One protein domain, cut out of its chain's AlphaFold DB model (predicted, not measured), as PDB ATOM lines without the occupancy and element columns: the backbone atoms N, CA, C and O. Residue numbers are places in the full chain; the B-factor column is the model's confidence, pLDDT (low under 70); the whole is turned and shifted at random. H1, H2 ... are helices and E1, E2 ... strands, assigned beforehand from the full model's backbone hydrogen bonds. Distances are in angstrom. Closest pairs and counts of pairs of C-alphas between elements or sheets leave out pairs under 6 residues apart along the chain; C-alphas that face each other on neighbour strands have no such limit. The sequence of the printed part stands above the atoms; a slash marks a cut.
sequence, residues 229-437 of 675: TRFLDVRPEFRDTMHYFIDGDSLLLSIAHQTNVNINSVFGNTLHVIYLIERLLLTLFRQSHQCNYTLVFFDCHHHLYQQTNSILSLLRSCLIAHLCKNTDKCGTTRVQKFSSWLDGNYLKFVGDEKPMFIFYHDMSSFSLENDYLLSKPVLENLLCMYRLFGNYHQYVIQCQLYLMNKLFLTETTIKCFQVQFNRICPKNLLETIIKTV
ATOM      1  N   THR A 229      12.415 -14.624  22.676       86.38
ATOM      2  CA  THR A 229      11.412 -14.980  23.684       86.38
ATOM      3  C   THR A 229      11.713 -14.324  25.018       86.38
ATOM      4  O   THR A 229      12.873 -14.174  25.402       86.38
ATOM      5  N   ARG A 230      10.656 -13.947  25.739       86.06
ATOM      6  CA  ARG A 230      10.741 -13.369  27.081       86.06
ATOM      7  C   ARG A 230       9.770 -14.082  28.007       86.06
ATOM      8  O   ARG A 230       8.576 -14.113  27.736       86.06
ATOM      9  N   PHE A 231      10.271 -14.632  29.108       86.62
ATOM     10  CA  PHE A 231       9.414 -15.193  30.150       86.62
ATOM     11  C   PHE A 231       8.746 -14.069  30.953       86.62
ATOM     12  O   PHE A 231       9.426 -13.141  31.397       86.62
ATOM     13  N   LEU A 232       7.428 -14.152  31.129       85.56
ATOM     14  CA  LEU A 232       6.594 -13.155  31.802       85.56
ATOM     15  C   LEU A 232       5.598 -13.827  32.758       85.56
ATOM     16  O   LEU A 232       5.108 -14.925  32.486       85.56
ATOM     17  N   ASP A 233       5.264 -13.138  33.852       81.75
ATOM     18  CA  ASP A 233       4.015 -13.373  34.584       81.75
ATOM     19  C   ASP A 233       2.948 -12.465  33.973       81.75
ATOM     20  O   ASP A 233       2.976 -11.247  34.139       81.75
ATOM     21  N   VAL A 234       2.052 -13.075  33.204       79.75
ATOM     22  CA  VAL A 234       1.030 -12.396  32.401       79.75
ATOM     23  C   VAL A 234      -0.292 -12.256  33.162       79.75
ATOM     24  O   VAL A 234      -1.259 -11.718  32.633       79.75
ATOM     25  N   ARG A 235      -0.362 -12.676  34.436       76.62
ATOM     26  CA  ARG A 235      -1.576 -12.545  35.264       76.62
ATOM     27  C   ARG A 235      -2.189 -11.128  35.286       76.62
ATOM     28  O   ARG A 235      -3.420 -11.065  35.307       76.62
ATOM     29  N   PRO A 236      -1.422 -10.014  35.294       72.62
ATOM     30  CA  PRO A 236      -2.002  -8.673  35.199       72.62
ATOM     31  C   PRO A 236      -2.733  -8.461  33.869       72.62
ATOM     32  O   PRO A 236      -3.896  -8.069  33.862       72.62
ATOM     33  N   GLU A 237      -2.093  -8.829  32.757       74.00
ATOM     34  CA  GLU A 237      -2.631  -8.675  31.400       74.00
ATOM     35  C   GLU A 237      -3.984  -9.383  31.252       74.00
ATOM     36  O   GLU A 237      -4.921  -8.815  30.707       74.00
ATOM     37  N   PHE A 238      -4.130 -10.578  31.835       72.38
ATOM     38  CA  PHE A 238      -5.371 -11.363  31.798       72.38
ATOM     39  C   PHE A 238      -6.535 -10.804  32.620       72.38
ATOM     40  O   PHE A 238      -7.694 -11.092  32.307       72.38
ATOM     41  N   ARG A 239      -6.257 -10.068  33.700       68.56
ATOM     42  CA  ARG A 239      -7.311  -9.447  34.519       68.56
ATOM     43  C   ARG A 239      -7.935  -8.256  33.804       68.56
ATOM     44  O   ARG A 239      -9.149  -8.082  33.874       68.56
ATOM     45  N   ASP A 240      -7.103  -7.512  33.080       67.19
ATOM     46  CA  ASP A 240      -7.460  -6.219  32.503       67.19
ATOM     47  C   ASP A 240      -7.720  -6.282  30.976       67.19
ATOM     48  O   ASP A 240      -8.212  -5.316  30.391       67.19
ATOM     49  N   THR A 241      -7.447  -7.414  30.304       67.44
ATOM     50  CA  THR A 241      -7.756  -7.611  28.869       67.44
ATOM     51  C   THR A 241      -9.246  -7.563  28.545       67.44
ATOM     52  O   THR A 241     -10.041  -8.246  29.182       67.44
ATOM     53  N   MET A 242      -9.604  -6.892  27.445       75.75
ATOM     54  CA  MET A 242     -10.960  -6.912  26.865       75.75
ATOM     55  C   MET A 242     -11.270  -8.219  26.110       75.75
ATOM     56  O   MET A 242     -12.289  -8.851  26.374       75.75
ATOM     57  N   HIS A 243     -10.395  -8.642  25.189       88.56
ATOM     58  CA  HIS A 243     -10.527  -9.914  24.471       88.56
ATOM     59  C   HIS A 243      -9.168 -10.440  23.978       88.56
ATOM     60  O   HIS A 243      -8.280  -9.654  23.634       88.56
ATOM     61  N   TYR A 244      -9.010 -11.762  23.911       92.12
ATOM     62  CA  TYR A 244      -7.839 -12.437  23.345       92.12
ATOM     63  C   TYR A 244      -8.214 -13.752  22.653       92.12
ATOM     64  O   TYR A 244      -9.296 -14.298  22.865       92.12
ATOM     65  N   PHE A 245      -7.324 -14.287  21.818       94.88
ATOM     66  CA  PHE A 245      -7.558 -15.559  21.131       94.88
ATOM     67  C   PHE A 245      -6.709 -16.698  21.704       94.88
ATOM     68  O   PHE A 245      -5.609 -16.504  22.225       94.88
ATOM     69  N   ILE A 246      -7.225 -17.915  21.574       94.62
ATOM     70  CA  ILE A 246      -6.485 -19.154  21.802       94.62
ATOM     71  C   ILE A 246      -6.579 -19.961  20.511       94.62
ATOM     72  O   ILE A 246      -7.686 -20.292  20.088       94.62
ATOM     73  N   ASP A 247      -5.452 -20.296  19.885       95.81
ATOM     74  CA  ASP A 247      -5.473 -21.270  18.798       95.81
ATOM     75  C   ASP A 247      -5.795 -22.661  19.368       95.81
ATOM     76  O   ASP A 247      -5.062 -23.231  20.182       95.81
ATOM     77  N   GLY A 248      -6.951 -23.185  18.973       93.88
ATOM     78  CA  GLY A 248      -7.493 -24.447  19.450       93.88
ATOM     79  C   GLY A 248      -6.728 -25.656  18.914       93.88
ATOM     80  O   GLY A 248      -6.614 -26.659  19.618       93.88
ATOM     81  N   ASP A 249      -6.152 -25.543  17.713       92.94
ATOM     82  CA  ASP A 249      -5.262 -26.559  17.144       92.94
ATOM     83  C   ASP A 249      -3.941 -26.626  17.952       92.94
ATOM     84  O   ASP A 249      -3.533 -27.710  18.380       92.94
ATOM     85  N   SER A 250      -3.344 -25.477  18.295       91.38
ATOM     86  CA  SER A 250      -2.206 -25.365  19.226       91.38
ATOM     87  C   SER A 250      -2.482 -25.925  20.622       91.38
ATOM     88  O   SER A 250      -1.639 -26.626  21.185       91.38
ATOM     89  N   LEU A 251      -3.642 -25.605  21.206       90.56
ATOM     90  CA  LEU A 251      -4.046 -26.087  22.531       90.56
ATOM     91  C   LEU A 251      -4.224 -27.609  22.542       90.56
ATOM     92  O   LEU A 251      -3.750 -28.277  23.464       90.56
ATOM     93  N   LEU A 252      -4.853 -28.157  21.498       89.56
ATOM     94  CA  LEU A 252      -4.997 -29.596  21.326       89.56
ATOM     95  C   LEU A 252      -3.631 -30.285  21.235       89.56
ATOM     96  O   LEU A 252      -3.392 -31.220  21.994       89.56
ATOM     97  N   LEU A 253      -2.728 -29.810  20.368       87.44
ATOM     98  CA  LEU A 253      -1.371 -30.359  20.252       87.44
ATOM     99  C   LEU A 253      -0.608 -30.258  21.582       87.44
ATOM    100  O   LEU A 253      -0.020 -31.238  22.035       87.44
ATOM    101  N   SER A 254      -0.674 -29.111  22.260       84.69
ATOM    102  CA  SER A 254       0.031 -28.905  23.526       84.69
ATOM    103  C   SER A 254      -0.389 -29.881  24.625       84.69
ATOM    104  O   SER A 254       0.449 -30.228  25.455       84.69
ATOM    105  N   ILE A 255      -1.664 -30.278  24.678       81.75
ATOM    106  CA  ILE A 255      -2.174 -31.229  25.679       81.75
ATOM    107  C   ILE A 255      -2.014 -32.670  25.197       81.75
ATOM    108  O   ILE A 255      -1.680 -33.540  25.999       81.75
ATOM    109  N   ALA A 256      -2.167 -32.920  23.896       78.88
ATOM    110  CA  ALA A 256      -1.959 -34.234  23.308       78.88
ATOM    111  C   ALA A 256      -0.525 -34.754  23.512       78.88
ATOM    112  O   ALA A 256      -0.345 -35.947  23.719       78.88
ATOM    113  N   HIS A 257       0.475 -33.864  23.529       74.56
ATOM    114  CA  HIS A 257       1.882 -34.219  23.757       74.56
ATOM    115  C   HIS A 257       2.325 -34.193  25.231       74.56
ATOM    116  O   HIS A 257       3.503 -34.413  25.516       74.56
ATOM    117  N   GLN A 258       1.423 -33.962  26.193       69.38
ATOM    118  CA  GLN A 258       1.786 -34.069  27.610       69.38
ATOM    119  C   GLN A 258       2.106 -35.522  27.978       69.38
ATOM    120  O   GLN A 258       1.373 -36.442  27.628       69.38
ATOM    121  N   THR A 259       3.168 -35.730  28.760       50.81
ATOM    122  CA  THR A 259       3.677 -37.062  29.153       50.81
ATOM    123  C   THR A 259       2.654 -37.951  29.867       50.81
ATOM    124  O   THR A 259       2.785 -39.171  29.854       50.81
ATOM    125  N   ASN A 260       1.623 -37.352  30.469       51.50
ATOM    126  CA  ASN A 260       0.536 -38.057  31.149       51.50
ATOM    127  C   ASN A 260      -0.560 -38.562  30.188       51.50
ATOM    128  O   ASN A 260      -1.440 -39.312  30.609       51.50
ATOM    129  N   VAL A 261      -0.526 -38.172  28.911       56.12
ATOM    130  CA  VAL A 261      -1.528 -38.523  27.900       56.12
ATOM    131  C   VAL A 261      -0.922 -39.519  26.911       56.12
ATOM    132  O   VAL A 261      -0.439 -39.161  25.844       56.12
ATOM    133  N   ASN A 262      -0.961 -40.813  27.237       56.50
ATOM    134  CA  ASN A 262      -0.505 -41.833  26.291       56.50
ATOM    135  C   ASN A 262      -1.586 -42.102  25.231       56.50
ATOM    136  O   ASN A 262      -2.468 -42.943  25.414       56.50
ATOM    137  N   ILE A 263      -1.534 -41.361  24.131       55.41
ATOM    138  CA  ILE A 263      -2.508 -41.450  23.036       55.41
ATOM    139  C   ILE A 263      -2.249 -42.658  22.117       55.41
ATOM    140  O   ILE A 263      -3.196 -43.199  21.553       55.41
ATOM    141  N   ASN A 264      -0.997 -43.119  22.011       48.75
ATOM    142  CA  ASN A 264      -0.647 -44.324  21.246       48.75
ATOM    143  C   ASN A 264      -0.972 -45.621  21.979       48.75
ATOM    144  O   ASN A 264      -1.093 -46.674  21.355       48.75
ATOM    145  N   SER A 265      -1.141 -45.568  23.299       47.47
ATOM    146  CA  SER A 265      -1.846 -46.641  23.970       47.47
ATOM    147  C   SER A 265      -3.271 -46.683  23.428       47.47
ATOM    148  O   SER A 265      -3.970 -45.671  23.403       47.47
ATOM    149  N   VAL A 266      -3.731 -47.878  23.050       46.00
ATOM    150  CA  VAL A 266      -5.104 -48.129  22.567       46.00
ATOM    151  C   VAL A 266      -6.172 -47.671  23.587       46.00
ATOM    152  O   VAL A 266      -7.360 -47.542  23.294       46.00
ATOM    153  N   PHE A 267      -5.725 -47.349  24.798       47.78
ATOM    154  CA  PHE A 267      -6.462 -46.847  25.936       47.78
ATOM    155  C   PHE A 267      -6.985 -45.392  25.815       47.78
ATOM    156  O   PHE A 267      -7.021 -44.681  26.814       47.78
ATOM    157  N   GLY A 268      -7.454 -44.963  24.637       51.69
ATOM    158  CA  GLY A 268      -8.532 -43.968  24.486       51.69
ATOM    159  C   GLY A 268      -8.521 -42.734  25.401       51.69
ATOM    160  O   GLY A 268      -9.533 -42.437  26.032       51.69
ATOM    161  N   ASN A 269      -7.412 -41.995  25.475       62.44
ATOM    162  CA  ASN A 269      -7.284 -40.843  26.379       62.44
ATOM    163  C   ASN A 269      -7.970 -39.548  25.882       62.44
ATOM    164  O   ASN A 269      -7.801 -38.490  26.481       62.44
ATOM    165  N   THR A 270      -8.786 -39.598  24.829       68.12
ATOM    166  CA  THR A 270      -9.482 -38.428  24.263       68.12
ATOM    167  C   THR A 270     -10.362 -37.686  25.267       68.12
ATOM    168  O   THR A 270     -10.317 -36.461  25.331       68.12
ATOM    169  N   LEU A 271     -11.155 -38.407  26.069       69.50
ATOM    170  CA  LEU A 271     -11.969 -37.785  27.122       69.50
ATOM    171  C   LEU A 271     -11.088 -37.082  28.162       69.50
ATOM    172  O   LEU A 271     -11.462 -36.030  28.671       69.50
ATOM    173  N   HIS A 272      -9.900 -37.626  28.434       71.94
ATOM    174  CA  HIS A 272      -8.920 -37.000  29.313       71.94
ATOM    175  C   HIS A 272      -8.317 -35.736  28.680       71.94
ATOM    176  O   HIS A 272      -8.226 -34.719  29.357       71.94
ATOM    177  N   VAL A 273      -8.003 -35.746  27.376       76.00
ATOM    178  CA  VAL A 273      -7.571 -34.553  26.617       76.00
ATOM    179  C   VAL A 273      -8.632 -33.449  26.662       76.00
ATOM    180  O   VAL A 273      -8.310 -32.314  27.005       76.00
ATOM    181  N   ILE A 274      -9.899 -33.775  26.378       78.25
ATOM    182  CA  ILE A 274     -11.010 -32.810  26.442       78.25
ATOM    183  C   ILE A 274     -11.162 -32.264  27.869       78.25
ATOM    184  O   ILE A 274     -11.219 -31.051  28.048       78.25
ATOM    185  N   TYR A 275     -11.135 -33.129  28.888       75.62
ATOM    186  CA  TYR A 275     -11.195 -32.718  30.294       75.62
ATOM    187  C   TYR A 275     -10.031 -31.797  30.699       75.62
ATOM    188  O   TYR A 275     -10.250 -30.791  31.371       75.62
ATOM    189  N   LEU A 276      -8.795 -32.096  30.284       75.81
ATOM    190  CA  LEU A 276      -7.631 -31.240  30.545       75.81
ATOM    191  C   LEU A 276      -7.794 -29.861  29.887       75.81
ATOM    192  O   LEU A 276      -7.502 -28.847  30.524       75.81
ATOM    193  N   ILE A 277      -8.327 -29.814  28.663       84.62
ATOM    194  CA  ILE A 277      -8.665 -28.564  27.973       84.62
ATOM    195  C   ILE A 277      -9.735 -27.790  28.753       84.62
ATOM    196  O   ILE A 277      -9.518 -26.627  29.084       84.62
ATOM    197  N   GLU A 278     -10.849 -28.420  29.131       79.50
ATOM    198  CA  GLU A 278     -11.895 -27.772  29.937       79.50
ATOM    199  C   GLU A 278     -11.362 -27.235  31.270       79.50
ATOM    200  O   GLU A 278     -11.712 -26.128  31.673       79.50
ATOM    201  N   ARG A 279     -10.489 -27.986  31.951       78.25
ATOM    202  CA  ARG A 279      -9.853 -27.557  33.204       78.25
ATOM    203  C   ARG A 279      -8.942 -26.349  33.007       78.25
ATOM    204  O   ARG A 279      -8.954 -25.461  33.862       78.25
ATOM    205  N   LEU A 280      -8.193 -26.286  31.906       82.81
ATOM    206  CA  LEU A 280      -7.377 -25.126  31.541       82.81
ATOM    207  C   LEU A 280      -8.272 -23.903  31.286       82.81
ATOM    208  O   LEU A 280      -8.102 -22.875  31.941       82.81
ATOM    209  N   LEU A 281      -9.287 -24.042  30.430       84.38
ATOM    210  CA  LEU A 281     -10.233 -22.975  30.081       84.38
ATOM    211  C   LEU A 281     -11.026 -22.455  31.296       84.38
ATOM    212  O   LEU A 281     -11.173 -21.245  31.478       84.38
ATOM    213  N   LEU A 282     -11.470 -23.355  32.179       79.19
ATOM    214  CA  LEU A 282     -12.128 -23.006  33.440       79.19
ATOM    215  C   LEU A 282     -11.180 -22.273  34.398       79.19
ATOM    216  O   LEU A 282     -11.618 -21.389  35.131       79.19
ATOM    217  N   THR A 283      -9.890 -22.618  34.405       77.62
ATOM    218  CA  THR A 283      -8.894 -21.929  35.239       77.62
ATOM    219  C   THR A 283      -8.642 -20.513  34.722       77.62
ATOM    220  O   THR A 283      -8.681 -19.578  35.520       77.62
ATOM    221  N   LEU A 284      -8.517 -20.327  33.402       80.88
ATOM    222  CA  LEU A 284      -8.437 -18.996  32.785       80.88
ATOM    223  C   LEU A 284      -9.677 -18.146  33.113       80.88
ATOM    224  O   LEU A 284      -9.541 -17.026  33.600       80.88
ATOM    225  N   PHE A 285     -10.882 -18.708  32.948       81.19
ATOM    226  CA  PHE A 285     -12.142 -18.043  33.309       81.19
ATOM    227  C   PHE A 285     -12.194 -17.632  34.791       81.19
ATOM    228  O   PHE A 285     -12.652 -16.541  35.122       81.19
ATOM    229  N   ARG A 286     -11.705 -18.483  35.704       79.00
ATOM    230  CA  ARG A 286     -11.653 -18.181  37.147       79.00
ATOM    231  C   ARG A 286     -10.672 -17.063  37.503       79.00
ATOM    232  O   ARG A 286     -10.854 -16.440  38.543       79.00
ATOM    233  N   GLN A 287      -9.643 -16.823  36.691       76.06
ATOM    234  CA  GLN A 287      -8.625 -15.801  36.958       76.06
ATOM    235  C   GLN A 287      -9.012 -14.408  36.456       76.06
ATOM    236  O   GLN A 287      -8.662 -13.421  37.105       76.06
ATOM    237  N   SER A 288      -9.725 -14.336  35.329       77.06
ATOM    238  CA  SER A 288     -10.317 -13.104  34.795       77.06
ATOM    239  C   SER A 288     -11.692 -12.790  35.399       77.06
ATOM    240  O   SER A 288     -12.103 -11.637  35.387       77.06
ATOM    241  N   HIS A 289     -12.404 -13.802  35.914       76.94
ATOM    242  CA  HIS A 289     -13.833 -13.779  36.276       76.94
ATOM    243  C   HIS A 289     -14.800 -13.523  35.098       76.94
ATOM    244  O   HIS A 289     -15.983 -13.263  35.312       76.94
ATOM    245  N   GLN A 290     -14.317 -13.622  33.857       77.88
ATOM    246  CA  GLN A 290     -15.085 -13.375  32.630       77.88
ATOM    247  C   GLN A 290     -14.474 -14.118  31.429       77.88
ATOM    248  O   GLN A 290     -13.256 -14.302  31.341       77.88
ATOM    249  N   CYS A 291     -15.311 -14.573  30.493       79.31
ATOM    250  CA  CYS A 291     -14.866 -15.336  29.323       79.31
ATOM    251  C   CYS A 291     -14.338 -14.418  28.208       79.31
ATOM    252  O   CYS A 291     -14.953 -14.264  27.152       79.31
ATOM    253  N   ASN A 292     -13.167 -13.823  28.437       86.25
ATOM    254  CA  ASN A 292     -12.546 -12.847  27.533       86.25
ATOM    255  C   ASN A 292     -11.765 -13.507  26.389       86.25
ATOM    256  O   ASN A 292     -10.816 -12.921  25.876       86.25
ATOM    257  N   TYR A 293     -12.138 -14.727  26.001       89.50
ATOM    258  CA  TYR A 293     -11.421 -15.485  24.989       89.50
ATOM    259  C   TYR A 293     -12.321 -16.165  23.966       89.50
ATOM    260  O   TYR A 293     -13.409 -16.652  24.281       89.50
ATOM    261  N   THR A 294     -11.813 -16.231  22.737       91.88
ATOM    262  CA  THR A 294     -12.339 -17.091  21.675       91.88
ATOM    263  C   THR A 294     -11.300 -18.146  21.317       91.88
ATOM    264  O   THR A 294     -10.134 -17.826  21.081       91.88
ATOM    265  N   LEU A 295     -11.730 -19.405  21.247       93.69
ATOM    266  CA  LEU A 295     -10.946 -20.475  20.642       93.69
ATOM    267  C   LEU A 295     -11.158 -20.436  19.132       93.69
ATOM    268  O   LEU A 295     -12.278 -20.608  18.650       93.69
ATOM    269  N   VAL A 296     -10.078 -20.214  18.397       94.81
ATOM    270  CA  VAL A 296     -10.068 -20.198  16.934       94.81
ATOM    271  C   VAL A 296      -9.417 -21.482  16.430       94.81
ATOM    272  O   VAL A 296      -8.398 -21.904  16.959       94.81
ATOM    273  N   PHE A 297     -10.024 -22.135  15.444       93.75
ATOM    274  CA  PHE A 297      -9.501 -23.350  14.818       93.75
ATOM    275  C   PHE A 297      -9.291 -23.103  13.324       93.75
ATOM    276  O   PHE A 297     -10.155 -22.506  12.677       93.75
ATOM    277  N   PHE A 298      -8.176 -23.585  12.771       92.38
ATOM    278  CA  PHE A 298      -7.786 -23.318  11.383       92.38
ATOM    279  C   PHE A 298      -7.664 -24.611  10.583       92.38
ATOM    280  O   PHE A 298      -6.840 -25.476  10.886       92.38
ATOM    281  N   ASP A 299      -8.466 -24.757   9.531       88.12
ATOM    282  CA  ASP A 299      -8.462 -25.992   8.741       88.12
ATOM    283  C   ASP A 299      -7.144 -26.186   7.973       88.12
ATOM    284  O   ASP A 299      -6.700 -27.319   7.796       88.12
ATOM    285  N   CYS A 300      -6.410 -25.113   7.654       88.50
ATOM    286  CA  CYS A 300      -5.047 -25.221   7.128       88.50
ATOM    287  C   CYS A 300      -4.006 -25.770   8.130       88.50
ATOM    288  O   CYS A 300      -2.995 -26.306   7.681       88.50
ATOM    289  N   HIS A 301      -4.229 -25.705   9.454       90.69
ATOM    290  CA  HIS A 301      -3.446 -26.504  10.415       90.69
ATOM    291  C   HIS A 301      -3.874 -27.971  10.352       90.69
ATOM    292  O   HIS A 301      -3.037 -28.868  10.240       90.69
ATOM    293  N   HIS A 302      -5.187 -28.213  10.382       88.00
ATOM    294  CA  HIS A 302      -5.772 -29.549  10.372       88.00
ATOM    295  C   HIS A 302      -5.337 -30.389   9.167       88.00
ATOM    296  O   HIS A 302      -4.904 -31.527   9.339       88.00
ATOM    297  N   HIS A 303      -5.385 -29.827   7.956       86.75
ATOM    298  CA  HIS A 303      -5.037 -30.524   6.718       86.75
ATOM    299  C   HIS A 303      -3.602 -31.078   6.691       86.75
ATOM    300  O   HIS A 303      -3.365 -32.073   6.007       86.75
ATOM    301  N   LEU A 304      -2.661 -30.509   7.460       85.88
ATOM    302  CA  LEU A 304      -1.295 -31.040   7.551       85.88
ATOM    303  C   LEU A 304      -1.221 -32.403   8.244       85.88
ATOM    304  O   LEU A 304      -0.400 -33.232   7.856       85.88
ATOM    305  N   TYR A 305      -2.065 -32.645   9.251       82.75
ATOM    306  CA  TYR A 305      -2.091 -33.908   9.997       82.75
ATOM    307  C   TYR A 305      -3.329 -34.769   9.710       82.75
ATOM    308  O   TYR A 305      -3.356 -35.936  10.096       82.75
ATOM    309  N   GLN A 306      -4.327 -34.253   8.987       75.31
ATOM    310  CA  GLN A 306      -5.585 -34.945   8.687       75.31
ATOM    311  C   GLN A 306      -5.377 -36.325   8.043       75.31
ATOM    312  O   GLN A 306      -6.118 -37.248   8.359       75.31
ATOM    313  N   GLN A 307      -4.395 -36.475   7.148       65.88
ATOM    314  CA  GLN A 307      -4.124 -37.736   6.438       65.88
ATOM    315  C   GLN A 307      -3.201 -38.701   7.205       65.88
ATOM    316  O   GLN A 307      -2.890 -39.780   6.705       65.88
ATOM    317  N   THR A 308      -2.731 -38.332   8.399       66.44
ATOM    318  CA  THR A 308      -1.956 -39.255   9.239       66.44
ATOM    319  C   THR A 308      -2.877 -40.291   9.882       66.44
ATOM    320  O   THR A 308      -4.039 -40.004  10.169       66.44
ATOM    321  N   ASN A 309      -2.346 -41.477  10.192       63.84
ATOM    322  CA  ASN A 309      -3.017 -42.465  11.048       63.84
ATOM    323  C   ASN A 309      -2.978 -42.016  12.527       63.84
ATOM    324  O   ASN A 309      -2.531 -42.757  13.399       63.84
ATOM    325  N   SER A 310      -3.391 -40.775  12.793       71.94
ATOM    326  CA  SER A 310      -3.369 -40.134  14.102       71.94
ATOM    327  C   SER A 310      -4.780 -39.771  14.534       71.94
ATOM    328  O   SER A 310      -5.555 -39.162  13.791       71.94
ATOM    329  N   ILE A 311      -5.098 -40.075  15.789       75.38
ATOM    330  CA  ILE A 311      -6.394 -39.746  16.383       75.38
ATOM    331  C   ILE A 311      -6.608 -38.227  16.516       75.38
ATOM    332  O   ILE A 311      -7.742 -37.809  16.714       75.38
ATOM    333  N   LEU A 312      -5.577 -37.383  16.340       81.06
ATOM    334  CA  LEU A 312      -5.670 -35.913  16.382       81.06
ATOM    335  C   LEU A 312      -6.807 -35.339  15.517       81.06
ATOM    336  O   LEU A 312      -7.487 -34.410  15.947       81.06
ATOM    337  N   SER A 313      -7.060 -35.920  14.339       80.81
ATOM    338  CA  SER A 313      -8.185 -35.536  13.469       80.81
ATOM    339  C   SER A 313      -9.538 -35.718  14.168       80.81
ATOM    340  O   SER A 313     -10.366 -34.804  14.196       80.81
ATOM    341  N   LEU A 314      -9.720 -36.871  14.820       78.31
ATOM    342  CA  LEU A 314     -10.875 -37.146  15.663       78.31
ATOM    343  C   LEU A 314     -10.879 -36.185  16.858       78.31
ATOM    344  O   LEU A 314     -11.815 -35.400  16.971       78.31
ATOM    345  N   LEU A 315      -9.818 -36.157  17.679       81.19
ATOM    346  CA  LEU A 315      -9.703 -35.289  18.864       81.19
ATOM    347  C   LEU A 315     -10.165 -33.849  18.584       81.19
ATOM    348  O   LEU A 315     -10.965 -33.310  19.348       81.19
ATOM    349  N   ARG A 316      -9.729 -33.258  17.463       86.69
ATOM    350  CA  ARG A 316     -10.095 -31.904  17.027       86.69
ATOM    351  C   ARG A 316     -11.590 -31.749  16.756       86.69
ATOM    352  O   ARG A 316     -12.232 -30.912  17.391       86.69
ATOM    353  N   SER A 317     -12.160 -32.546  15.845       80.56
ATOM    354  CA  SER A 317     -13.597 -32.483  15.505       80.56
ATOM    355  C   SER A 317     -14.478 -32.614  16.748       80.56
ATOM    356  O   SER A 317     -15.511 -31.959  16.886       80.56
ATOM    357  N   CYS A 318     -14.016 -33.442  17.675       77.00
ATOM    358  CA  CYS A 318     -14.703 -33.867  18.878       77.00
ATOM    359  C   CYS A 318     -14.648 -32.825  19.996       77.00
ATOM    360  O   CYS A 318     -15.675 -32.510  20.596       77.00
ATOM    361  N   LEU A 319     -13.471 -32.237  20.211       81.94
ATOM    362  CA  LEU A 319     -13.265 -31.090  21.084       81.94
ATOM    363  C   LEU A 319     -14.137 -29.907  20.657       81.94
ATOM    364  O   LEU A 319     -14.850 -29.346  21.488       81.94
ATOM    365  N   ILE A 320     -14.110 -29.546  19.367       82.31
ATOM    366  CA  ILE A 320     -14.889 -28.409  18.866       82.31
ATOM    367  C   ILE A 320     -16.382 -28.660  19.091       82.31
ATOM    368  O   ILE A 320     -17.067 -27.816  19.661       82.31
ATOM    369  N   ALA A 321     -16.880 -29.836  18.705       75.38
ATOM    370  CA  ALA A 321     -18.282 -30.193  18.883       75.38
ATOM    371  C   ALA A 321     -18.733 -30.191  20.357       75.38
ATOM    372  O   ALA A 321     -19.835 -29.736  20.673       75.38
ATOM    373  N   HIS A 322     -17.879 -30.670  21.264       76.62
ATOM    374  CA  HIS A 322     -18.129 -30.652  22.706       76.62
ATOM    375  C   HIS A 322     -18.201 -29.224  23.257       76.62
ATOM    376  O   HIS A 322     -19.167 -28.872  23.940       76.62
ATOM    377  N   LEU A 323     -17.223 -28.377  22.925       78.50
ATOM    378  CA  LEU A 323     -17.192 -26.984  23.375       78.50
ATOM    379  C   LEU A 323     -18.378 -26.186  22.812       78.50
ATOM    380  O   LEU A 323     -19.073 -25.531  23.585       78.50
ATOM    381  N   CYS A 324     -18.683 -26.325  21.515       75.81
ATOM    382  CA  CYS A 324     -19.813 -25.665  20.848       75.81
ATOM    383  C   CYS A 324     -21.195 -26.015  21.431       75.81
ATOM    384  O   CYS A 324     -22.129 -25.251  21.218       75.81
ATOM    385  N   LYS A 325     -21.360 -27.142  22.145       70.94
ATOM    386  CA  LYS A 325     -22.622 -27.475  22.839       70.94
ATOM    387  C   LYS A 325     -22.666 -26.960  24.281       70.94
ATOM    388  O   LYS A 325     -23.746 -26.725  24.819       70.94
ATOM    389  N   ASN A 326     -21.516 -26.809  24.935       64.81
ATOM    390  CA  ASN A 326     -21.442 -26.350  26.326       64.81
ATOM    391  C   ASN A 326     -21.328 -24.814  26.453       64.81
ATOM    392  O   ASN A 326     -21.225 -24.292  27.568       64.81
ATOM    393  N   THR A 327     -21.460 -24.095  25.330       62.91
ATOM    394  CA  THR A 327     -21.559 -22.627  25.224       62.91
ATOM    395  C   THR A 327     -22.682 -22.001  26.042       62.91
ATOM    396  O   THR A 327     -22.630 -20.803  26.262       62.91
ATOM    397  N   ASP A 328     -23.658 -22.770  26.532       54.03
ATOM    398  CA  ASP A 328     -24.761 -22.231  27.344       54.03
ATOM    399  C   ASP A 328     -24.602 -22.535  28.846       54.03
ATOM    400  O   ASP A 328     -25.356 -22.028  29.674       54.03
ATOM    401  N   LYS A 329     -23.627 -23.381  29.219       54.00
ATOM    402  CA  LYS A 329     -23.448 -23.886  30.596       54.00
ATOM    403  C   LYS A 329     -22.169 -23.403  31.285       54.00
ATOM    404  O   LYS A 329     -22.122 -23.417  32.511       54.00
ATOM    405  N   CYS A 330     -21.163 -22.963  30.523       47.31
ATOM    406  CA  CYS A 330     -19.822 -22.621  31.029       47.31
ATOM    407  C   CYS A 330     -19.375 -21.157  30.800       47.31
ATOM    408  O   CYS A 330     -18.185 -20.885  30.708       47.31
ATOM    409  N   GLY A 331     -20.299 -20.196  30.728       52.62
ATOM    410  CA  GLY A 331     -20.003 -18.789  31.061       52.62
ATOM    411  C   GLY A 331     -19.115 -17.891  30.164       52.62
ATOM    412  O   GLY A 331     -18.662 -16.874  30.680       52.62
ATOM    413  N   THR A 332     -18.807 -18.099  28.879       63.91
ATOM    414  CA  THR A 332     -19.253 -19.080  27.879       63.91
ATOM    415  C   THR A 332     -18.193 -19.166  26.756       63.91
ATOM    416  O   THR A 332     -18.047 -18.231  25.970       63.91
ATOM    417  N   THR A 333     -17.429 -20.267  26.660       69.94
ATOM    418  CA  THR A 333     -16.317 -20.405  25.687       69.94
ATOM    419  C   THR A 333     -16.770 -20.196  24.241       69.94
ATOM    420  O   THR A 333     -17.422 -21.066  23.663       69.94
ATOM    421  N   ARG A 334     -16.376 -19.080  23.616       85.25
ATOM    422  CA  ARG A 334     -16.607 -18.858  22.182       85.25
ATOM    423  C   ARG A 334     -15.693 -19.773  21.372       85.25
ATOM    424  O   ARG A 334     -14.500 -19.859  21.657       85.25
ATOM    425  N   VAL A 335     -16.239 -20.420  20.345       87.31
ATOM    426  CA  VAL A 335     -15.475 -21.254  19.409       87.31
ATOM    427  C   VAL A 335     -15.796 -20.832  17.984       87.31
ATOM    428  O   VAL A 335     -16.967 -20.735  17.623       87.31
ATOM    429  N   GLN A 336     -14.762 -20.597  17.181       89.25
ATOM    430  CA  GLN A 336     -14.870 -20.249  15.766       89.25
ATOM    431  C   GLN A 336     -13.956 -21.140  14.920       89.25
ATOM    432  O   GLN A 336     -12.887 -21.559  15.368       89.25
ATOM    433  N   LYS A 337     -14.380 -21.428  13.687       89.44
ATOM    434  CA  LYS A 337     -13.610 -22.191  12.694       89.44
ATOM    435  C   LYS A 337     -13.364 -21.320  11.468       89.44
ATOM    436  O   LYS A 337     -14.293 -20.669  10.995       89.44
ATOM    437  N   PHE A 338     -12.153 -21.368  10.929       89.00
ATOM    438  CA  PHE A 338     -11.769 -20.662   9.708       89.00
ATOM    439  C   PHE A 338     -10.991 -21.588   8.777       89.00
ATOM    440  O   PHE A 338     -10.254 -22.464   9.231       89.00
ATOM    441  N   SER A 339     -11.104 -21.361   7.468       86.62
ATOM    442  CA  SER A 339     -10.342 -22.138   6.484       86.62
ATOM    443  C   SER A 339      -8.829 -21.908   6.638       86.62
ATOM    444  O   SER A 339      -8.032 -22.845   6.614       86.62
ATOM    445  N   SER A 340      -8.435 -20.652   6.865       89.19
ATOM    446  CA  SER A 340      -7.061 -20.213   7.095       89.19
ATOM    447  C   SER A 340      -7.034 -18.870   7.827       89.19
ATOM    448  O   SER A 340      -8.000 -18.113   7.777       89.19
ATOM    449  N   TRP A 341      -5.907 -18.516   8.446       90.12
ATOM    450  CA  TRP A 341      -5.675 -17.154   8.938       90.12
ATOM    451  C   TRP A 341      -5.464 -16.116   7.822       90.12
ATOM    452  O   TRP A 341      -5.434 -14.926   8.109       90.12
ATOM    453  N   LEU A 342      -5.353 -16.535   6.555       87.31
ATOM    454  CA  LEU A 342      -5.440 -15.632   5.398       87.31
ATOM    455  C   LEU A 342      -6.870 -15.483   4.835       87.31
ATOM    456  O   LEU A 342      -7.061 -14.762   3.856       87.31
ATOM    457  N   ASP A 343      -7.870 -16.155   5.416       83.94
ATOM    458  CA  ASP A 343      -9.270 -16.068   4.984       83.94
ATOM    459  C   ASP A 343      -9.841 -14.659   5.242       83.94
ATOM    460  O   ASP A 343      -9.673 -14.085   6.322       83.94
ATOM    461  N   GLY A 344     -10.583 -14.118   4.271       85.88
ATOM    462  CA  GLY A 344     -11.321 -12.863   4.428       85.88
ATOM    463  C   GLY A 344     -12.346 -12.905   5.568       85.88
ATOM    464  O   GLY A 344     -12.581 -11.886   6.217       85.88
ATOM    465  N   ASN A 345     -12.908 -14.083   5.866       88.19
ATOM    466  CA  ASN A 345     -13.796 -14.280   7.014       88.19
ATOM    467  C   ASN A 345     -13.051 -14.117   8.346       88.19
ATOM    468  O   ASN A 345     -13.568 -13.467   9.255       88.19
ATOM    469  N   TYR A 346     -11.831 -14.657   8.447       93.06
ATOM    470  CA  TYR A 346     -10.996 -14.496   9.635       93.06
ATOM    471  C   TYR A 346     -10.545 -13.045   9.800       93.06
ATOM    472  O   TYR A 346     -10.712 -12.471  10.870       93.06
ATOM    473  N   LEU A 347     -10.064 -12.417   8.723       91.06
ATOM    474  CA  LEU A 347      -9.682 -11.002   8.713       91.06
ATOM    475  C   LEU A 347     -10.811 -10.082   9.194       91.06
ATOM    476  O   LEU A 347     -10.569  -9.173   9.988       91.06
ATOM    477  N   LYS A 348     -12.049 -10.333   8.749       92.44
ATOM    478  CA  LYS A 348     -13.218  -9.593   9.229       92.44
ATOM    479  C   LYS A 348     -13.460  -9.835  10.724       92.44
ATOM    480  O   LYS A 348     -13.567  -8.874  11.475       92.44
ATOM    481  N   PHE A 349     -13.489 -11.098  11.151       93.50
ATOM    482  CA  PHE A 349     -13.703 -11.473  12.552       93.50
ATOM    483  C   PHE A 349     -12.662 -10.850  13.499       93.50
ATOM    484  O   PHE A 349     -13.012 -10.312  14.546       93.50
ATOM    485  N   VAL A 350     -11.390 -10.848  13.099       93.12
ATOM    486  CA  VAL A 350     -10.294 -10.187  13.823       93.12
ATOM    487  C   VAL A 350     -10.500  -8.672  13.901       93.12
ATOM    488  O   VAL A 350     -10.282  -8.082  14.958       93.12
ATOM    489  N   GLY A 351     -10.925  -8.034  12.805       90.12
ATOM    490  CA  GLY A 351     -11.210  -6.597  12.770       90.12
ATOM    491  C   GLY A 351     -12.381  -6.178  13.667       90.12
ATOM    492  O   GLY A 351     -12.365  -5.066  14.205       90.12
ATOM    493  N   ASP A 352     -13.352  -7.075  13.855       91.00
ATOM    494  CA  ASP A 352     -14.514  -6.889  14.725       91.00
ATOM    495  C   ASP A 352     -14.158  -7.123  16.216       91.00
ATOM    496  O   ASP A 352     -14.433  -6.255  17.046       91.00
ATOM    497  N   GLU A 353     -13.501  -8.241  16.569       90.19
ATOM    498  CA  GLU A 353     -13.196  -8.625  17.970       90.19
ATOM    499  C   GLU A 353     -11.920  -7.984  18.555       90.19
ATOM    500  O   GLU A 353     -11.825  -7.816  19.770       90.19
ATOM    501  N   LYS A 354     -10.934  -7.629  17.715       90.56
ATOM    502  CA  LYS A 354      -9.667  -6.955  18.086       90.56
ATOM    503  C   LYS A 354      -8.909  -7.624  19.254       90.56
ATOM    504  O   LYS A 354      -8.741  -7.010  20.310       90.56
ATOM    505  N   PRO A 355      -8.426  -8.869  19.082       92.06
ATOM    506  CA  PRO A 355      -7.709  -9.597  20.129       92.06
ATOM    507  C   PRO A 355      -6.407  -8.886  20.527       92.06
ATOM    508  O   PRO A 355      -5.569  -8.590  19.678       92.06
ATOM    509  N   MET A 356      -6.193  -8.668  21.829       90.88
ATOM    510  CA  MET A 356      -4.949  -8.061  22.333       90.88
ATOM    511  C   MET A 356      -3.738  -8.991  22.154       90.88
ATOM    512  O   MET A 356      -2.634  -8.542  21.838       90.88
ATOM    513  N   PHE A 357      -3.947 -10.294  22.337       92.56
ATOM    514  CA  PHE A 357      -2.922 -11.317  22.171       92.56
ATOM    515  C   PHE A 357      -3.514 -12.635  21.661       92.56
ATOM    516  O   PHE A 357      -4.734 -12.831  21.673       92.56
ATOM    517  N   ILE A 358      -2.642 -13.551  21.236       94.81
ATOM    518  CA  ILE A 358      -3.002 -14.922  20.872       94.81
ATOM    519  C   ILE A 358      -2.079 -15.952  21.529       94.81
ATOM    520  O   ILE A 358      -0.853 -15.810  21.526       94.81
ATOM    521  N   PHE A 359      -2.676 -17.017  22.066       93.06
ATOM    522  CA  PHE A 359      -1.944 -18.223  22.446       93.06
ATOM    523  C   PHE A 359      -1.776 -19.165  21.263       93.06
ATOM    524  O   PHE A 359      -2.765 -19.520  20.621       93.06
ATOM    525  N   TYR A 360      -0.549 -19.623  21.027       95.00
ATOM    526  CA  TYR A 360      -0.230 -20.570  19.958       95.00
ATOM    527  C   TYR A 360       0.961 -21.475  20.313       95.00
ATOM    528  O   TYR A 360       1.585 -21.329  21.366       95.00
ATOM    529  N   HIS A 361       1.253 -22.444  19.451       89.94
ATOM    530  CA  HIS A 361       2.276 -23.463  19.639       89.94
ATOM    531  C   HIS A 361       3.538 -23.158  18.812       89.94
ATOM    532  O   HIS A 361       3.438 -22.918  17.616       89.94
ATOM    533  N   ASP A 362       4.742 -23.215  19.399       86.81
ATOM    534  CA  ASP A 362       6.006 -22.960  18.667       86.81
ATOM    535  C   ASP A 362       6.726 -24.224  18.161       86.81
ATOM    536  O   ASP A 362       7.843 -24.138  17.652       86.81
ATOM    537  N   MET A 363       6.119 -25.399  18.341       87.50
ATOM    538  CA  MET A 363       6.666 -26.733  18.034       87.50
ATOM    539  C   MET A 363       7.946 -27.129  18.799       87.50
ATOM    540  O   MET A 363       8.403 -28.256  18.651       87.50
ATOM    541  N   SER A 364       8.481 -26.295  19.698       79.62
ATOM    542  CA  SER A 364       9.736 -26.589  20.422       79.62
ATOM    543  C   SER A 364       9.636 -27.679  21.499       79.62
ATOM    544  O   SER A 364      10.654 -28.117  22.027       79.62
ATOM    545  N   SER A 365       8.424 -28.129  21.829       70.69
ATOM    546  CA  SER A 365       8.157 -29.261  22.731       70.69
ATOM    547  C   SER A 365       8.203 -30.630  22.034       70.69
ATOM    548  O   SER A 365       8.034 -31.649  22.701       70.69
ATOM    549  N   PHE A 366       8.408 -30.670  20.715       74.12
ATOM    550  CA  PHE A 366       8.366 -31.890  19.909       74.12
ATOM    551  C   PHE A 366       9.772 -32.390  19.565       74.12
ATOM    552  O   PHE A 366      10.659 -31.608  19.222       74.12
ATOM    553  N   SER A 367       9.961 -33.712  19.572       73.75
ATOM    554  CA  SER A 367      11.142 -34.335  18.970       73.75
ATOM    555  C   SER A 367      10.871 -34.606  17.492       73.75
ATOM    556  O   SER A 367      10.045 -35.451  17.167       73.75
ATOM    557  N   LEU A 368      11.593 -33.937  16.590       69.88
ATOM    558  CA  LEU A 368      11.473 -34.169  15.141       69.88
ATOM    559  C   LEU A 368      11.855 -35.597  14.710       69.88
ATOM    560  O   LEU A 368      11.537 -35.999  13.593       69.88
ATOM    561  N   GLU A 369      12.554 -36.353  15.560       66.56
ATOM    562  CA  GLU A 369      13.049 -37.698  15.245       66.56
ATOM    563  C   GLU A 369      12.209 -38.818  15.866       66.56
ATOM    564  O   GLU A 369      12.069 -39.872  15.253       66.56
ATOM    565  N   ASN A 370      11.648 -38.594  17.060       64.69
ATOM    566  CA  ASN A 370      10.995 -39.628  17.873       64.69
ATOM    567  C   ASN A 370       9.622 -39.181  18.405       64.69
ATOM    568  O   ASN A 370       9.272 -39.457  19.554       64.69
ATOM    569  N   ASP A 371       8.846 -38.469  17.591       74.56
ATOM    570  CA  ASP A 371       7.449 -38.203  17.922       74.56
ATOM    571  C   ASP A 371       6.566 -39.433  17.691       74.56
ATOM    572  O   ASP A 371       6.789 -40.232  16.779       74.56
ATOM    573  N   TYR A 372       5.554 -39.582  18.540       73.25
ATOM    574  CA  TYR A 372       4.676 -40.743  18.540       73.25
ATOM    575  C   TYR A 372       3.306 -40.473  17.893       73.25
ATOM    576  O   TYR A 372       2.667 -41.430  17.460       73.25
ATOM    577  N   LEU A 373       2.854 -39.216  17.779       76.31
ATOM    578  CA  LEU A 373       1.556 -38.865  17.179       76.31
ATOM    579  C   LEU A 373       1.627 -38.504  15.705       76.31
ATOM    580  O   LEU A 373       0.638 -38.683  14.988       76.31
ATOM    581  N   LEU A 374       2.742 -37.914  15.287       83.44
ATOM    582  CA  LEU A 374       2.901 -37.264  13.997       83.44
ATOM    583  C   LEU A 374       4.203 -37.718  13.347       83.44
ATOM    584  O   LEU A 374       5.241 -37.847  13.989       83.44
ATOM    585  N   SER A 375       4.162 -37.944  12.037       83.38
ATOM    586  CA  SER A 375       5.371 -38.270  11.287       83.38
ATOM    587  C   SER A 375       6.268 -37.036  11.143       83.38
ATOM    588  O   SER A 375       5.780 -35.909  11.033       83.38
ATOM    589  N   LYS A 376       7.588 -37.250  11.066       86.31
ATOM    590  CA  LYS A 376       8.586 -36.185  10.869       86.31
ATOM    591  C   LYS A 376       8.210 -35.158   9.775       86.31
ATOM    592  O   LYS A 376       8.237 -33.970  10.087       86.31
ATOM    593  N   PRO A 377       7.757 -35.547   8.561       87.19
ATOM    594  CA  PRO A 377       7.341 -34.574   7.542       87.19
ATOM    595  C   PRO A 377       6.162 -33.687   7.972       87.19
ATOM    596  O   PRO A 377       6.083 -32.524   7.589       87.19
ATOM    597  N   VAL A 378       5.239 -34.205   8.787       87.75
ATOM    598  CA  VAL A 378       4.094 -33.429   9.288       87.75
ATOM    599  C   VAL A 378       4.528 -32.454  10.381       87.75
ATOM    600  O   VAL A 378       4.034 -31.329  10.415       87.75
ATOM    601  N   LEU A 379       5.496 -32.831  11.218       88.62
ATOM    602  CA  LEU A 379       6.107 -31.924  12.193       88.62
ATOM    603  C   LEU A 379       6.890 -30.794  11.526       88.62
ATOM    604  O   LEU A 379       6.758 -29.646  11.938       88.62
ATOM    605  N   GLU A 380       7.657 -31.101  10.480       87.88
ATOM    606  CA  GLU A 380       8.370 -30.111   9.666       87.88
ATOM    607  C   GLU A 380       7.392 -29.103   9.032       87.88
ATOM    608  O   GLU A 380       7.592 -27.888   9.138       87.88
ATOM    609  N   ASN A 381       6.287 -29.592   8.456       89.56
ATOM    610  CA  ASN A 381       5.230 -28.741   7.905       89.56
ATOM    611  C   ASN A 381       4.564 -27.872   8.989       89.56
ATOM    612  O   ASN A 381       4.356 -26.676   8.776       89.56
ATOM    613  N   LEU A 382       4.239 -28.447  10.156       90.81
ATOM    614  CA  LEU A 382       3.609 -27.726  11.271       90.81
ATOM    615  C   LEU A 382       4.548 -26.682  11.887       90.81
ATOM    616  O   LEU A 382       4.097 -25.578  12.177       90.81
ATOM    617  N   LEU A 383       5.842 -26.980  12.036       90.75
ATOM    618  CA  LEU A 383       6.858 -26.020  12.483       90.75
ATOM    619  C   LEU A 383       6.883 -24.795  11.564       90.75
ATOM    620  O   LEU A 383       6.778 -23.664  12.039       90.75
ATOM    621  N   CYS A 384       6.951 -25.021  10.250       90.44
ATOM    622  CA  CYS A 384       6.895 -23.948   9.265       90.44
ATOM    623  C   CYS A 384       5.578 -23.154   9.368       90.44
ATOM    624  O   CYS A 384       5.608 -21.931   9.513       90.44
ATOM    625  N   MET A 385       4.426 -23.835   9.381       91.44
ATOM    626  CA  MET A 385       3.116 -23.180   9.472       91.44
ATOM    627  C   MET A 385       2.951 -22.349  10.745       91.44
ATOM    628  O   MET A 385       2.526 -21.202  10.648       91.44
ATOM    629  N   TYR A 386       3.343 -22.856  11.916       93.56
ATOM    630  CA  TYR A 386       3.229 -22.116  13.174       93.56
ATOM    631  C   TYR A 386       4.193 -20.925  13.275       93.56
ATOM    632  O   TYR A 386       3.852 -19.899  13.871       93.56
ATOM    633  N   ARG A 387       5.379 -20.998  12.659       92.31
ATOM    634  CA  ARG A 387       6.278 -19.835  12.542       92.31
ATOM    635  C   ARG A 387       5.655 -18.729  11.698       92.31
ATOM    636  O   ARG A 387       5.633 -17.573  12.119       92.31
ATOM    637  N   LEU A 388       5.095 -19.090  10.547       91.94
ATOM    638  CA  LEU A 388       4.412 -18.162   9.645       91.94
ATOM    639  C   LEU A 388       3.118 -17.608  10.259       91.94
ATOM    640  O   LEU A 388       2.834 -16.421  10.110       91.94
ATOM    641  N   PHE A 389       2.376 -18.438  10.996       93.88
ATOM    642  CA  PHE A 389       1.210 -18.056  11.791       93.88
ATOM    643  C   PHE A 389       1.558 -16.965  12.804       93.88
ATOM    644  O   PHE A 389       0.925 -15.911  12.798       93.88
ATOM    645  N   GLY A 390       2.570 -17.197  13.648       93.31
ATOM    646  CA  GLY A 390       2.998 -16.227  14.655       93.31
ATOM    647  C   GLY A 390       3.444 -14.917  14.008       93.31
ATOM    648  O   GLY A 390       2.956 -13.849  14.370       93.31
ATOM    649  N   ASN A 391       4.289 -14.999  12.978       92.56
ATOM    650  CA  ASN A 391       4.765 -13.829  12.241       92.56
ATOM    651  C   ASN A 391       3.601 -12.998  11.661       92.56
ATOM    652  O   ASN A 391       3.519 -11.790  11.883       92.56
ATOM    653  N   TYR A 392       2.643 -13.656  11.002       92.25
ATOM    654  CA  TYR A 392       1.434 -13.016  10.487       92.25
ATOM    655  C   TYR A 392       0.601 -12.347  11.591       92.25
ATOM    656  O   TYR A 392       0.142 -11.218  11.422       92.25
ATOM    657  N   HIS A 393       0.430 -12.997  12.743       93.75
ATOM    658  CA  HIS A 393      -0.351 -12.439  13.847       93.75
ATOM    659  C   HIS A 393       0.324 -11.224  14.499       93.75
ATOM    660  O   HIS A 393      -0.339 -10.216  14.743       93.75
ATOM    661  N   GLN A 394       1.647 -11.249  14.673       91.12
ATOM    662  CA  GLN A 394       2.392 -10.095  15.183       91.12
ATOM    663  C   GLN A 394       2.325  -8.887  14.232       91.12
ATOM    664  O   GLN A 394       2.172  -7.757  14.693       91.12
ATOM    665  N   TYR A 395       2.444  -9.101  12.915       86.81
ATOM    666  CA  TYR A 395       2.652  -8.003  11.958       86.81
ATOM    667  C   TYR A 395       1.458  -7.639  11.068       86.81
ATOM    668  O   TYR A 395       1.473  -6.578  10.453       86.81
ATOM    669  N   VAL A 396       0.429  -8.478  10.970       86.81
ATOM    670  CA  VAL A 396      -0.798  -8.163  10.215       86.81
ATOM    671  C   VAL A 396      -1.979  -7.979  11.162       86.81
ATOM    672  O   VAL A 396      -2.750  -7.040  10.984       86.81
ATOM    673  N   ILE A 397      -2.087  -8.819  12.196       88.75
ATOM    674  CA  ILE A 397      -3.152  -8.712  13.209       88.75
ATOM    675  C   ILE A 397      -2.790  -7.741  14.350       88.75
ATOM    676  O   ILE A 397      -3.684  -7.193  14.986       88.75
ATOM    677  N   GLN A 398      -1.499  -7.456  14.561       89.00
ATOM    678  CA  GLN A 398      -0.985  -6.546  15.601       89.00
ATOM    679  C   GLN A 398      -1.222  -7.018  17.048       89.00
ATOM    680  O   GLN A 398      -1.240  -6.204  17.970       89.00
ATOM    681  N   CYS A 399      -1.375  -8.326  17.268       89.62
ATOM    682  CA  CYS A 399      -1.559  -8.894  18.603       89.62
ATOM    683  C   CYS A 399      -0.237  -9.423  19.190       89.62
ATOM    684  O   CYS A 399       0.651  -9.871  18.460       89.62
ATOM    685  N   GLN A 400      -0.107  -9.422  20.521       91.94
ATOM    686  CA  GLN A 400       1.028 -10.071  21.192       91.94
ATOM    687  C   GLN A 400       0.935 -11.601  21.050       91.94
ATOM    688  O   GLN A 400      -0.150 -12.160  20.890       91.94
ATOM    689  N   LEU A 401       2.074 -12.289  21.118       94.06
ATOM    690  CA  LEU A 401       2.161 -13.733  20.914       94.06
ATOM    691  C   LEU A 401       2.604 -14.444  22.194       94.06
ATOM    692  O   LEU A 401       3.661 -14.113  22.733       94.06
ATOM    693  N   TYR A 402       1.857 -15.461  22.629       93.12
ATOM    694  CA  TYR A 402       2.169 -16.250  23.824       93.12
ATOM    695  C   TYR A 402       2.207 -17.760  23.554       93.12
ATOM    696  O   TYR A 402       1.384 -18.304  22.816       93.12
ATOM    697  N   LEU A 403       3.173 -18.452  24.166       90.25
ATOM    698  CA  LEU A 403       3.429 -19.879  23.941       90.25
ATOM    699  C   LEU A 403       2.591 -20.811  24.822       90.25
ATOM    700  O   LEU A 403       2.883 -21.018  26.003       90.25
ATOM    701  N   MET A 404       1.601 -21.459  24.209       88.31
ATOM    702  CA  MET A 404       0.713 -22.431  24.852       88.31
ATOM    703  C   MET A 404       1.482 -23.617  25.459       88.31
ATOM    704  O   MET A 404       1.250 -23.990  26.604       88.31
ATOM    705  N   ASN A 405       2.476 -24.151  24.748       82.69
ATOM    706  CA  ASN A 405       3.314 -25.264  25.216       82.69
ATOM    707  C   ASN A 405       4.349 -24.897  26.286       82.69
ATOM    708  O   ASN A 405       5.070 -25.769  26.770       82.69
ATOM    709  N   LYS A 406       4.421 -23.620  26.673       83.50
ATOM    710  CA  LYS A 406       5.219 -23.132  27.807       83.50
ATOM    711  C   LYS A 406       4.354 -22.313  28.776       83.50
ATOM    712  O   LYS A 406       4.863 -21.435  29.472       83.50
ATOM    713  N   LEU A 407       3.045 -22.587  28.799       82.06
ATOM    714  CA  LEU A 407       2.084 -21.996  29.721       82.06
ATOM    715  C   LEU A 407       2.117 -22.730  31.069       82.06
ATOM    716  O   LEU A 407       1.735 -23.893  31.180       82.06
ATOM    717  N   PHE A 408       2.520 -22.015  32.114       80.50
ATOM    718  CA  PHE A 408       2.426 -22.454  33.501       80.50
ATOM    719  C   PHE A 408       1.191 -21.815  34.131       80.50
ATOM    720  O   PHE A 408       1.164 -20.608  34.390       80.50
ATOM    721  N   LEU A 409       0.173 -22.635  34.377       77.19
ATOM    722  CA  LEU A 409      -1.119 -22.198  34.883       77.19
ATOM    723  C   LEU A 409      -1.402 -22.818  36.255       77.19
ATOM    724  O   LEU A 409      -1.428 -24.038  36.405       77.19
ATOM    725  N   THR A 410      -1.631 -21.970  37.255       74.25
ATOM    726  CA  THR A 410      -2.109 -22.359  38.592       74.25
ATOM    727  C   THR A 410      -3.291 -21.472  38.978       74.25
ATOM    728  O   THR A 410      -3.623 -20.539  38.255       74.25
ATOM    729  N   GLU A 411      -3.924 -21.688  40.131       68.56
ATOM    730  CA  GLU A 411      -4.991 -20.788  40.600       68.56
ATOM    731  C   GLU A 411      -4.493 -19.346  40.845       68.56
ATOM    732  O   GLU A 411      -5.255 -18.384  40.720       68.56
ATOM    733  N   THR A 412      -3.198 -19.165  41.137       70.88
ATOM    734  CA  THR A 412      -2.612 -17.877  41.547       70.88
ATOM    735  C   THR A 412      -1.605 -17.282  40.562       70.88
ATOM    736  O   THR A 412      -1.238 -16.120  40.732       70.88
ATOM    737  N   THR A 413      -1.180 -18.006  39.524       75.81
ATOM    738  CA  THR A 413      -0.182 -17.532  38.547       75.81
ATOM    739  C   THR A 413      -0.547 -17.908  37.116       75.81
ATOM    740  O   THR A 413      -1.029 -19.016  36.870       75.81
ATOM    741  N   ILE A 414      -0.206 -17.028  36.173       80.50
ATOM    742  CA  ILE A 414      -0.181 -17.327  34.739       80.50
ATOM    743  C   ILE A 414       1.195 -16.909  34.238       80.50
ATOM    744  O   ILE A 414       1.485 -15.717  34.180       80.50
ATOM    745  N   LYS A 415       2.063 -17.865  33.910       82.38
ATOM    746  CA  LYS A 415       3.396 -17.554  33.380       82.38
ATOM    747  C   LYS A 415       3.584 -18.185  32.018       82.38
ATOM    748  O   LYS A 415       3.165 -19.316  31.795       82.38
ATOM    749  N   CYS A 416       4.193 -17.447  31.107       87.38
ATOM    750  CA  CYS A 416       4.334 -17.857  29.720       87.38
ATOM    751  C   CYS A 416       5.566 -17.196  29.092       87.38
ATOM    752  O   CYS A 416       6.160 -16.283  29.665       87.38
ATOM    753  N   PHE A 417       5.947 -17.651  27.904       88.94
ATOM    754  CA  PHE A 417       6.911 -16.962  27.060       88.94
ATOM    755  C   PHE A 417       6.163 -16.110  26.037       88.94
ATOM    756  O   PHE A 417       5.383 -16.638  25.243       88.94
ATOM    757  N   GLN A 418       6.434 -14.808  26.049       91.81
ATOM    758  CA  GLN A 418       6.118 -13.914  24.945       91.81
ATOM    759  C   GLN A 418       7.069 -14.208  23.785       91.81
ATOM    760  O   GLN A 418       8.269 -14.376  24.015       91.81
ATOM    761  N   VAL A 419       6.552 -14.238  22.559       92.00
ATOM    762  CA  VAL A 419       7.351 -14.268  21.327       92.00
ATOM    763  C   VAL A 419       7.376 -12.877  20.710       92.00
ATOM    764  O   VAL A 419       6.338 -12.227  20.594       92.00
ATOM    765  N   GLN A 420       8.555 -12.453  20.262       89.94
ATOM    766  CA  GLN A 420       8.710 -11.309  19.374       89.94
ATOM    767  C   GLN A 420       9.585 -11.708  18.181       89.94
ATOM    768  O   GLN A 420      10.790 -11.899  18.326       89.94
ATOM    769  N   PHE A 421       8.980 -11.830  17.000       88.38
ATOM    770  CA  PHE A 421       9.708 -11.888  15.731       88.38
ATOM    771  C   PHE A 421      10.478 -10.581  15.498       88.38
ATOM    772  O   PHE A 421      10.061  -9.524  15.980       88.38
ATOM    773  N   ASN A 422      11.583 -10.675  14.755       81.81
ATOM    774  CA  ASN A 422      12.489  -9.558  14.463       81.81
ATOM    775  C   ASN A 422      12.416  -9.074  12.993       81.81
ATOM    776  O   ASN A 422      13.250  -8.266  12.577       81.81
ATOM    777  N   ARG A 423      11.517  -9.653  12.182       79.12
ATOM    778  CA  ARG A 423      11.311  -9.339  10.759       79.12
ATOM    779  C   ARG A 423       9.925  -9.788  10.284       79.12
ATOM    780  O   ARG A 423       9.557 -10.947  10.492       79.12
ATOM    781  N   ILE A 424       9.216  -8.938   9.541       82.75
ATOM    782  CA  ILE A 424       7.996  -9.310   8.795       82.75
ATOM    783  C   ILE A 424       8.290 -10.317   7.664       82.75
ATOM    784  O   ILE A 424       9.175 -10.101   6.836       82.75
ATOM    785  N   CYS A 425       7.493 -11.383   7.579       84.62
ATOM    786  CA  CYS A 425       7.478 -12.326   6.462       84.62
ATOM    787  C   CYS A 425       6.708 -11.755   5.246       84.62
ATOM    788  O   CYS A 425       5.574 -11.289   5.411       84.62
ATOM    789  N   PRO A 426       7.258 -11.793   4.014       81.75
ATOM    790  CA  PRO A 426       6.580 -11.274   2.828       81.75
ATOM    791  C   PRO A 426       5.230 -11.954   2.554       81.75
ATOM    792  O   PRO A 426       5.134 -13.179   2.468       81.75
ATOM    793  N   LYS A 427       4.182 -11.156   2.303       80.81
ATOM    794  CA  LYS A 427       2.818 -11.655   2.029       80.81
ATOM    795  C   LYS A 427       2.763 -12.673   0.883       80.81
ATOM    796  O   LYS A 427       2.046 -13.663   0.984       80.81
ATOM    797  N   ASN A 428       3.558 -12.470  -0.168       80.06
ATOM    798  CA  ASN A 428       3.627 -13.383  -1.313       80.06
ATOM    799  C   ASN A 428       4.129 -14.781  -0.912       80.06
ATOM    800  O   ASN A 428       3.646 -15.778  -1.446       80.06
ATOM    801  N   LEU A 429       5.060 -14.867   0.047       80.69
ATOM    802  CA  LEU A 429       5.563 -16.137   0.566       80.69
ATOM    803  C   LEU A 429       4.486 -16.843   1.400       80.69
ATOM    804  O   LEU A 429       4.202 -18.012   1.152       80.69
ATOM    805  N   LEU A 430       3.836 -16.113   2.315       83.50
ATOM    806  CA  LEU A 430       2.720 -16.619   3.125       83.50
ATOM    807  C   LEU A 430       1.600 -17.197   2.250       83.50
ATOM    808  O   LEU A 430       1.157 -18.325   2.464       83.50
ATOM    809  N   GLU A 431       1.178 -16.454   1.225       83.56
ATOM    810  CA  GLU A 431       0.170 -16.919   0.271       83.56
ATOM    811  C   GLU A 431       0.626 -18.134  -0.540       83.56
ATOM    812  O   GLU A 431      -0.191 -19.002  -0.834       83.56
ATOM    813  N   THR A 432       1.900 -18.193  -0.937       82.69
ATOM    814  CA  THR A 432       2.442 -19.318  -1.713       82.69
ATOM    815  C   THR A 432       2.435 -20.598  -0.884       82.69
ATOM    816  O   THR A 432       1.974 -21.628  -1.364       82.69
ATOM    817  N   ILE A 433       2.867 -20.525   0.376       82.38
ATOM    818  CA  ILE A 433       2.930 -21.678   1.282       82.38
ATOM    819  C   ILE A 433       1.525 -22.144   1.680       82.38
ATOM    820  O   ILE A 433       1.246 -23.336   1.681       82.38
ATOM    821  N   ILE A 434       0.588 -21.230   1.938       80.62
ATOM    822  CA  ILE A 434      -0.791 -21.630   2.262       80.62
ATOM    823  C   ILE A 434      -1.508 -22.251   1.051       80.62
ATOM    824  O   ILE A 434      -2.332 -23.143   1.234       80.62
ATOM    825  N   LYS A 435      -1.137 -21.885  -0.185       81.50
ATOM    826  CA  LYS A 435      -1.615 -22.554  -1.412       81.50
ATOM    827  C   LYS A 435      -1.053 -23.971  -1.612       81.50
ATOM    828  O   LYS A 435      -1.653 -24.719  -2.379       81.50
ATOM    829  N   THR A 436       0.052 -24.362  -0.963       79.75
ATOM    830  CA  THR A 436       0.567 -25.749  -1.028       79.75
ATOM    831  C   THR A 436      -0.033 -26.671   0.036       79.75
ATOM    832  O   THR A 436       0.121 -27.888  -0.063       79.75
ATOM    833  N   VAL A 437      -0.760 -26.130   1.020       78.31
ATOM    834  CA  VAL A 437      -1.528 -26.930   1.984       78.31
ATOM    835  C   VAL A 437      -2.696 -27.617   1.256       78.31
ATOM    836  O   VAL A 437      -3.470 -26.928   0.583       78.31
TER     837      VAL A 437
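What this domain is: This is residues 229 to 437 of the 675 residues of the protein "Hypothetical protein" of Rotaria sp. Silwood1 (UniProt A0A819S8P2). A strongly twisted sheet of seven strands runs through the middle, with helices on both faces, H6 over one and H5 over the other. Long H7 runs along E6, H2 stands up from the sheet, and H8 lies off the sheet, close to H7. The printed part has 209 residues with eight named helices and seven named strands, in the order E1 H1 E2 H2 H3 E3 H4 H5 E4 H6 E5 H7 E6 E7 H8. The mixed sheet has the order E1 E7 E6 E5 E2 E3 E4, and the class is mixed, helices and strands. It is compact, radius of gyration of the C-alphas 16.3 A, and rounded, spanning 44 by 40 by 32 A.

How they stand to each other: E1, residues 229 to 233, is an edge strand antiparallel to E7, residues 414 to 421, with N 230 and O 418 3.0 A apart. H1, residues 235 to 240, is on the sheet, over none of its strands. It touches residues 287 to 288 of H3, residues 270 to 288, closest C-alphas Arg 239 and Ser 288, 4.7 A; H3 only grazes the sheet. E2, residues 244 to 247, is parallel to E3, residues 293 to 298, N 296 to O 246 2.9 A, and to E5, residues 357 to 360, N 247 to O 359 2.9 A. H2, residues 248 to 256, stands up from the sheet over E5. H4, residues 299 to 305, not on the sheet, forms a helical hairpin with H5, residues 312 to 326; they only just touch, with 3 pairs of C-alphas within 8 A. H5 is over E3 and edge strand E4, residues 334 to 338, at a height over the sheet of 10.6 A. H6, residues 344 to 353, is over E3 at 10.2 A. H7, residues 376 to 397, stands at 10 degrees to E6, residues 400 to 403, on the local plane. E6 and E7 form a hairpin, N 419 to O 401 2.9 A. H8, residues 427 to 436, is close to but not clearly touching H7, C-alphas of Leu 388 and Leu 430 6.9 A apart. Every O i to N i+4 pair is within hydrogen-bond range in H1, H2, H3, H5, H6, H7 and H8; H4 has 1 of 3, and 3 of 4 O i to N i+3 pairs.

Where its parts are: E1 begins at C-alpha 229 (11.412, -14.980, 23.684). H7 measures 30.0 A and H3 27.4 A. H8 ends at C-alpha 436 (0.567, -25.749, -1.028).

The domain as a whole: C-alphas of Phe 267 and Pro 426 are farthest apart, 44.4 A. The printed part has no cut. The links H2 to H3 and E5 to H7 are long. Mean pLDDT of the printed part is 81.0; 32 residues are under 70, among them 258 to 271.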